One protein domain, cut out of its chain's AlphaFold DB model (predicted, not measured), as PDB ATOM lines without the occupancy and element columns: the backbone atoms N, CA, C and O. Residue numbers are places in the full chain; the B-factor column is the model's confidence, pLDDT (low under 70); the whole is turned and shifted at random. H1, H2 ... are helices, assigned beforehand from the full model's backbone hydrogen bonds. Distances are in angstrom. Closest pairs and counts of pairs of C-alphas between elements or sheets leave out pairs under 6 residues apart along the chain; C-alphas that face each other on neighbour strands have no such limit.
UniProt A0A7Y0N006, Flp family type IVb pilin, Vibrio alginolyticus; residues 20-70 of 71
ATOM      1  N   GLN A  20      11.390  33.856  44.171       87.25
ATOM      2  CA  GLN A  20      10.306  34.421  43.368       87.25
ATOM      3  C   GLN A  20       9.103  33.479  43.249       87.25
ATOM      4  O   GLN A  20       8.085  33.860  42.671       87.25
ATOM      5  N   ARG A  21       9.164  32.265  43.814       85.19
ATOM      6  CA  ARG A  21       8.087  31.269  43.678       85.19
ATOM      7  C   ARG A  21       6.762  31.786  44.238       85.19
ATOM      8  O   ARG A  21       5.720  31.539  43.642       85.19
ATOM      9  N   GLY A  22       6.799  32.565  45.323       79.94
ATOM     10  CA  GLY A  22       5.607  33.207  45.886       79.94
ATOM     11  C   GLY A  22       4.992  34.270  44.968       79.94
ATOM     12  O   GLY A  22       3.776  34.301  44.799       79.94
ATOM     13  N   VAL A  23       5.825  35.098  44.328       85.88
ATOM     14  CA  VAL A  23       5.370  36.142  43.389       85.88
ATOM     15  C   VAL A  23       4.802  35.510  42.119       85.88
ATOM     16  O   VAL A  23       3.703  35.847  41.693       85.88
ATOM     17  N   THR A  24       5.474  34.492  41.582       88.69
ATOM     18  CA  THR A  24       4.954  33.767  40.412       88.69
ATOM     19  C   THR A  24       3.629  33.062  40.709       88.69
ATOM     20  O   THR A  24       2.727  33.057  39.875       88.69
ATOM     21  N   ALA A  25       3.449  32.514  41.916       92.56
ATOM     22  CA  ALA A  25       2.197  31.866  42.290       92.56
ATOM     23  C   ALA A  25       1.011  32.846  42.309       92.56
ATOM     24  O   ALA A  25      -0.071  32.495  41.834       92.56
ATOM     25  N   ILE A  26       1.198  34.072  42.818       90.94
ATOM     26  CA  ILE A  26       0.121  35.073  42.838       90.94
ATOM     27  C   ILE A  26      -0.187  35.617  41.437       90.94
ATOM     28  O   ILE A  26      -1.353  35.848  41.121       90.94
ATOM     29  N   GLU A  27       0.816  35.731  40.564       93.12
ATOM     30  CA  GLU A  27       0.615  36.085  39.153       93.12
ATOM     31  C   GLU A  27      -0.246  35.037  38.437       93.12
ATOM     32  O   GLU A  27      -1.275  35.380  37.849       93.12
ATOM     33  N   TYR A  28       0.105  33.749  38.549       95.06
ATOM     34  CA  TYR A  28      -0.690  32.668  37.953       95.06
ATOM     35  C   TYR A  28      -2.101  32.581  38.542       95.06
ATOM     36  O   TYR A  28      -3.046  32.292  37.806       95.06
ATOM     37  N   ALA A  29      -2.271  32.870  39.836       93.75
ATOM     38  CA  ALA A  29      -3.592  32.923  40.455       93.75
ATOM     39  C   ALA A  29      -4.474  34.011  39.817       93.75
ATOM     40  O   ALA A  29      -5.619  33.741  39.453       93.75
ATOM     41  N   ILE A  30      -3.936  35.218  39.611       95.88
ATOM     42  CA  ILE A  30      -4.663  36.328  38.972       95.88
ATOM     43  C   ILE A  30      -4.950  36.023  37.495       95.88
ATOM     44  O   ILE A  30      -6.062  36.270  37.023       95.88
ATOM     45  N   ILE A  31      -3.991  35.433  36.772       96.06
ATOM     46  CA  ILE A  31      -4.198  34.981  35.387       96.06
ATOM     47  C   ILE A  31      -5.348  33.966  35.324       96.06
ATOM     48  O   ILE A  31      -6.211  34.074  34.455       96.06
ATOM     49  N   GLY A  32      -5.416  33.023  36.270       96.56
ATOM     50  CA  GLY A  32      -6.518  32.064  36.369       96.56
ATOM     51  C   GLY A  32      -7.880  32.742  36.541       96.56
ATOM     52  O   GLY A  32      -8.831  32.396  35.837       96.56
ATOM     53  N   VAL A  33      -7.966  33.759  37.406       96.31
ATOM     54  CA  VAL A  33      -9.188  34.563  37.583       96.31
ATOM     55  C   VAL A  33      -9.579  35.256  36.274       96.31
ATOM     56  O   VAL A  33     -10.728  35.139  35.845       96.31
ATOM     57  N   ALA A  34      -8.637  35.905  35.587       96.50
ATOM     58  CA  ALA A  34      -8.905  36.571  34.313       96.50
ATOM     59  C   ALA A  34      -9.389  35.592  33.228       96.50
ATOM     60  O   ALA A  34     -10.395  35.851  32.564       96.50
ATOM     61  N   ILE A  35      -8.728  34.437  33.086       96.69
ATOM     62  CA  ILE A  35      -9.133  33.391  32.134       96.69
ATOM     63  C   ILE A  35     -10.541  32.890  32.466       96.69
ATOM     64  O   ILE A  35     -11.372  32.770  31.568       96.69
ATOM     65  N   SER A  36     -10.844  32.642  33.743       95.00
ATOM     66  CA  SER A  36     -12.168  32.166  34.155       95.00
ATOM     67  C   SER A  36     -13.285  33.160  33.824       95.00
ATOM     68  O   SER A  36     -14.345  32.744  33.356       95.00
ATOM     69  N   ALA A  37     -13.036  34.464  33.967       93.44
ATOM     70  CA  ALA A  37     -13.989  35.504  33.593       93.44
ATOM     71  C   ALA A  37     -14.241  35.536  32.075       93.44
ATOM     72  O   ALA A  37     -15.388  35.654  31.644       93.44
ATOM     73  N   ILE A  38     -13.190  35.372  31.264       91.06
ATOM     74  CA  ILE A  38     -13.312  35.294  29.799       91.06
ATOM     75  C   ILE A  38     -14.128  34.062  29.397       91.06
ATOM     76  O   ILE A  38     -15.068  34.178  28.611       91.06
ATOM     77  N   VAL A  39     -13.805  32.890  29.956       91.94
ATOM     78  CA  VAL A  39     -14.557  31.651  29.703       91.94
ATOM     79  C   VAL A  39     -16.020  31.841  30.099       91.94
ATOM     80  O   VAL A  39     -16.912  31.541  29.310       91.94
ATOM     81  N   LEU A  40     -16.289  32.409  31.275       90.81
ATOM     82  CA  LEU A  40     -17.651  32.687  31.711       90.81
ATOM     83  C   LEU A  40     -18.386  33.591  30.713       90.81
ATOM     84  O   LEU A  40     -19.502  33.260  30.322       90.81
ATOM     85  N   ALA A  41     -17.770  34.681  30.254       88.31
ATOM     86  CA  ALA A  41     -18.384  35.602  29.299       88.31
ATOM     87  C   ALA A  41     -18.707  34.927  27.952       88.31
ATOM     88  O   ALA A  41     -19.811  35.081  27.430       88.31
ATOM     89  N   VAL A  42     -17.778  34.127  27.419       88.50
ATOM     90  CA  VAL A  42     -17.943  33.407  26.142       88.50
ATOM     91  C   VAL A  42     -19.065  32.363  26.208       88.50
ATOM     92  O   VAL A  42     -19.766  32.145  25.215       88.50
ATOM     93  N   PHE A  43     -19.247  31.724  27.367       87.75
ATOM     94  CA  PHE A  43     -20.205  30.631  27.547       87.75
ATOM     95  C   PHE A  43     -21.534  31.036  28.210       87.75
ATOM     96  O   PHE A  43     -22.474  30.242  28.166       87.75
ATOM     97  N   SER A  44     -21.644  32.232  28.797       84.38
ATOM     98  CA  SER A  44     -22.868  32.682  29.489       84.38
ATOM     99  C   SER A  44     -23.754  33.608  28.659       84.38
ATOM    100  O   SER A  44     -24.926  33.750  28.985       84.38
ATOM    101  N   GLY A  45     -23.228  34.246  27.611       75.00
ATOM    102  CA  GLY A  45     -24.029  35.126  26.759       75.00
ATOM    103  C   GLY A  45     -25.016  34.354  25.880       75.00
ATOM    104  O   GLY A  45     -24.640  33.359  25.261       75.00
ATOM    105  N   ASP A  46     -26.246  34.863  25.755       74.94
ATOM    106  CA  ASP A  46     -27.311  34.250  24.940       74.94
ATOM    107  C   ASP A  46     -26.949  34.133  23.452       74.94
ATOM    108  O   ASP A  46     -27.401  33.212  22.779       74.94
ATOM    109  N   ASN A  47     -26.061  34.999  22.955       79.19
ATOM    110  CA  ASN A  47     -25.510  34.957  21.593       79.19
ATOM    111  C   ASN A  47     -24.024  34.548  21.567       79.19
ATOM    112  O   ASN A  47     -23.301  34.850  20.618       79.19
ATOM    113  N   GLY A  48     -23.541  33.926  22.642       83.81
ATOM    114  CA  GLY A  48     -22.154  33.501  22.786       83.81
ATOM    115  C   GLY A  48     -21.835  32.199  22.050       83.81
ATOM    116  O   GLY A  48     -22.678  31.577  21.395       83.81
ATOM    117  N   LEU A  49     -20.595  31.739  22.218       90.00
ATOM    118  CA  LEU A  49     -20.092  30.507  21.600       90.00
ATOM    119  C   LEU A  49     -20.928  29.281  21.990       90.00
ATOM    120  O   LEU A  49     -21.152  28.402  21.160       90.00
ATOM    121  N   LYS A  50     -21.422  29.235  23.235       89.00
ATOM    122  CA  LYS A  50     -22.296  28.160  23.720       89.00
ATOM    123  C   LYS A  50     -23.525  28.000  22.827       89.00
ATOM    124  O   LYS A  50     -23.771  26.900  22.340       89.00
ATOM    125  N   THR A  51     -24.261  29.084  22.589       91.44
ATOM    126  CA  THR A  51     -25.480  29.054  21.776       91.44
ATOM    127  C   THR A  51     -25.172  28.627  20.353       91.44
ATOM    128  O   THR A  51     -25.823  27.721  19.846       91.44
ATOM    129  N   ALA A  52     -24.124  29.184  19.739       92.38
ATOM    130  CA  ALA A  52     -23.724  28.807  18.384       92.38
ATOM    131  C   ALA A  52     -23.433  27.300  18.260       92.38
ATOM    132  O   ALA A  52     -23.919  26.648  17.334       92.38
ATOM    133  N   LEU A  53     -22.696  26.730  19.221       93.81
ATOM    134  CA  LEU A  53     -22.395  25.297  19.256       93.81
ATOM    135  C   LEU A  53     -23.651  24.451  19.496       93.81
ATOM    136  O   LEU A  53     -23.863  23.462  18.795       93.81
ATOM    137  N   THR A  54     -24.503  24.838  20.449       92.94
ATOM    138  CA  THR A  54     -25.761  24.128  20.727       92.94
ATOM    139  C   THR A  54     -26.690  24.147  19.515       92.94
ATOM    140  O   THR A  54     -27.235  23.105  19.158       92.94
ATOM    141  N   THR A  55     -26.826  25.286  18.834       95.31
ATOM    142  CA  THR A  55     -27.629  25.407  17.612       95.31
ATOM    143  C   THR A  55     -27.056  24.559  16.480       95.31
ATOM    144  O   THR A  55     -27.805  23.833  15.831       95.31
ATOM    145  N   ALA A  56     -25.742  24.600  16.250       96.50
ATOM    146  CA  ALA A  56     -25.109  23.807  15.199       96.50
ATOM    147  C   ALA A  56     -25.323  22.300  15.416       96.50
ATOM    148  O   ALA A  56     -25.738  21.599  14.491       96.50
ATOM    149  N   ILE A  57     -25.110  21.812  16.643       97.12
ATOM    150  CA  ILE A  57     -25.360  20.407  16.989       97.12
ATOM    151  C   ILE A  57     -26.851  20.078  16.864       97.12
ATOM    152  O   ILE A  57     -27.190  19.062  16.264       97.12
ATOM    153  N   GLY A  58     -27.741  20.951  17.347       97.50
ATOM    154  CA  GLY A  58     -29.190  20.774  17.222       97.50
ATOM    155  C   GLY A  58     -29.645  20.630  15.768       97.50
ATOM    156  O   GLY A  58     -30.429  19.735  15.456       97.50
ATOM    157  N   ASN A  59     -29.087  21.433  14.859       97.62
ATOM    158  CA  ASN A  59     -29.371  21.342  13.426       97.62
ATOM    159  C   ASN A  59     -28.908  20.007  12.829       97.62
ATOM    160  O   ASN A  59     -29.633  19.402  12.041       97.62
ATOM    161  N   ILE A  60     -27.724  19.521  13.214       97.12
ATOM    162  CA  ILE A  60     -27.222  18.211  12.776       97.12
ATOM    163  C   ILE A  60     -28.148  17.098  13.283       97.12
ATOM    164  O   ILE A  60     -28.569  16.248  12.500       97.12
ATOM    165  N   THR A  61     -28.514  17.123  14.567       96.62
ATOM    166  CA  THR A  61     -29.436  16.143  15.159       96.62
ATOM    167  C   THR A  61     -30.791  16.149  14.455       96.62
ATOM    168  O   THR A  61     -31.305  15.078  14.131       96.62
ATOM    169  N   ALA A  62     -31.345  17.329  14.157       96.75
ATOM    170  CA  ALA A  62     -32.600  17.459  13.422       96.75
ATOM    171  C   ALA A  62     -32.502  16.836  12.023       96.75
ATOM    172  O   ALA A  62     -33.353  16.031  11.655       96.75
ATOM    173  N   LYS A  63     -31.428  17.120  11.276       95.94
ATOM    174  CA  LYS A  63     -31.218  16.560   9.929       95.94
ATOM    175  C   LYS A  63     -31.048  15.044   9.929       95.94
ATOM    176  O   LYS A  63     -31.567  14.379   9.038       95.94
ATOM    177  N   ILE A  64     -30.376  14.488  10.937       95.56
ATOM    178  CA  ILE A  64     -30.282  13.031  11.120       95.56
ATOM    179  C   ILE A  64     -31.669  12.437  11.410       95.56
ATOM    180  O   ILE A  64     -32.031  11.406  10.844       95.56
ATOM    181  N   GLY A  65     -32.462  13.092  12.265       94.50
ATOM    182  CA  GLY A  65     -33.835  12.683  12.557       94.50
ATOM    183  C   GLY A  65     -34.732  12.716  11.319       94.50
ATOM    184  O   GLY A  65     -35.422  11.740  11.043       94.50
ATOM    185  N   GLU A  66     -34.693  13.802  10.543       94.38
ATOM    186  CA  GLU A  66     -35.400  13.924   9.262       94.38
ATOM    187  C   GLU A  66     -35.020  12.781   8.316       94.38
ATOM    188  O   GLU A  66     -35.906  12.086   7.829       94.38
ATOM    189  N   ALA A  67     -33.722  12.522   8.122       92.69
ATOM    190  CA  ALA A  67     -33.243  11.449   7.252       92.69
ATOM    191  C   ALA A  67     -33.741  10.057   7.683       92.69
ATOM    192  O   ALA A  67     -34.087   9.240   6.833       92.69
ATOM    193  N   ASN A  68     -33.837   9.793   8.989       87.94
ATOM    194  CA  ASN A  68     -34.361   8.526   9.510       87.94
ATOM    195  C   ASN A  68     -35.873   8.346   9.296       87.94
ATOM    196  O   ASN A  68     -36.340   7.207   9.254       87.94
ATOM    197  N   ASN A  69     -36.627   9.442   9.169       77.19
ATOM    198  CA  ASN A  69     -38.066   9.423   8.892       77.19
ATOM    199  C   ASN A  69     -38.387   9.326   7.389       77.19
ATOM    200  O   ASN A  69     -39.552   9.197   7.026       77.19
ATOM    201  N   ILE A  70     -37.371   9.358   6.517       66.38
ATOM    202  CA  ILE A  70     -37.502   9.014   5.097       66.38
ATOM    203  C   ILE A  70     -37.408   7.482   4.989       66.38
ATOM    204  O   ILE A  70     -36.381   6.920   4.607       66.38
TER     205      ILE A  70
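AT A GLANCE: This is residues 20 to 70 of the 71 residues of the protein "Flp family type IVb pilin" of Vibrio alginolyticus (UniProt A0A7Y0N006). Two long helices, H1 and then H2, meet near their ends in a wide, open V, with a tight link at the corner and both arms reaching away from it. The printed part has 51 residues with two named helices and no named strand; the class is all helix. It is extended, with a radius of gyration of the C-alphas of 19.6 A and spans of 66 by 20 by 7 A.

HOW THE PARTS SIT: The longest helix, H1, residues 21 to 44, and H2, residues 49 to 68, touch only at the corner by their link, H1 with residues 42 to 44 alone and H2 with residues 49 to 51 alone. Their closest C-alphas, those of Phe 43 and Lys 50, are 5.0 A apart. They run the same way at a steep tilt of 47 degrees. In H1 and H2 every O i to N i+4 pair is within hydrogen-bond range.

IN THESE COORDINATES: H1 measures 34.1 A from C-alpha 21 at (8.087, 31.269, 43.678) to C-alpha 44. H2 measures 28.9 A and ends with C-alpha 68 at (-34.361, 8.526, 9.510).

THE WHOLE: The C-alphas farthest apart, those of Gln 20 and Ile 70, are 66.3 A apart. Residues 20 to 38 and 53 to 70 stand free. The printed part has no cut. Its mean pLDDT is 90.7, and residue 70 is under 70.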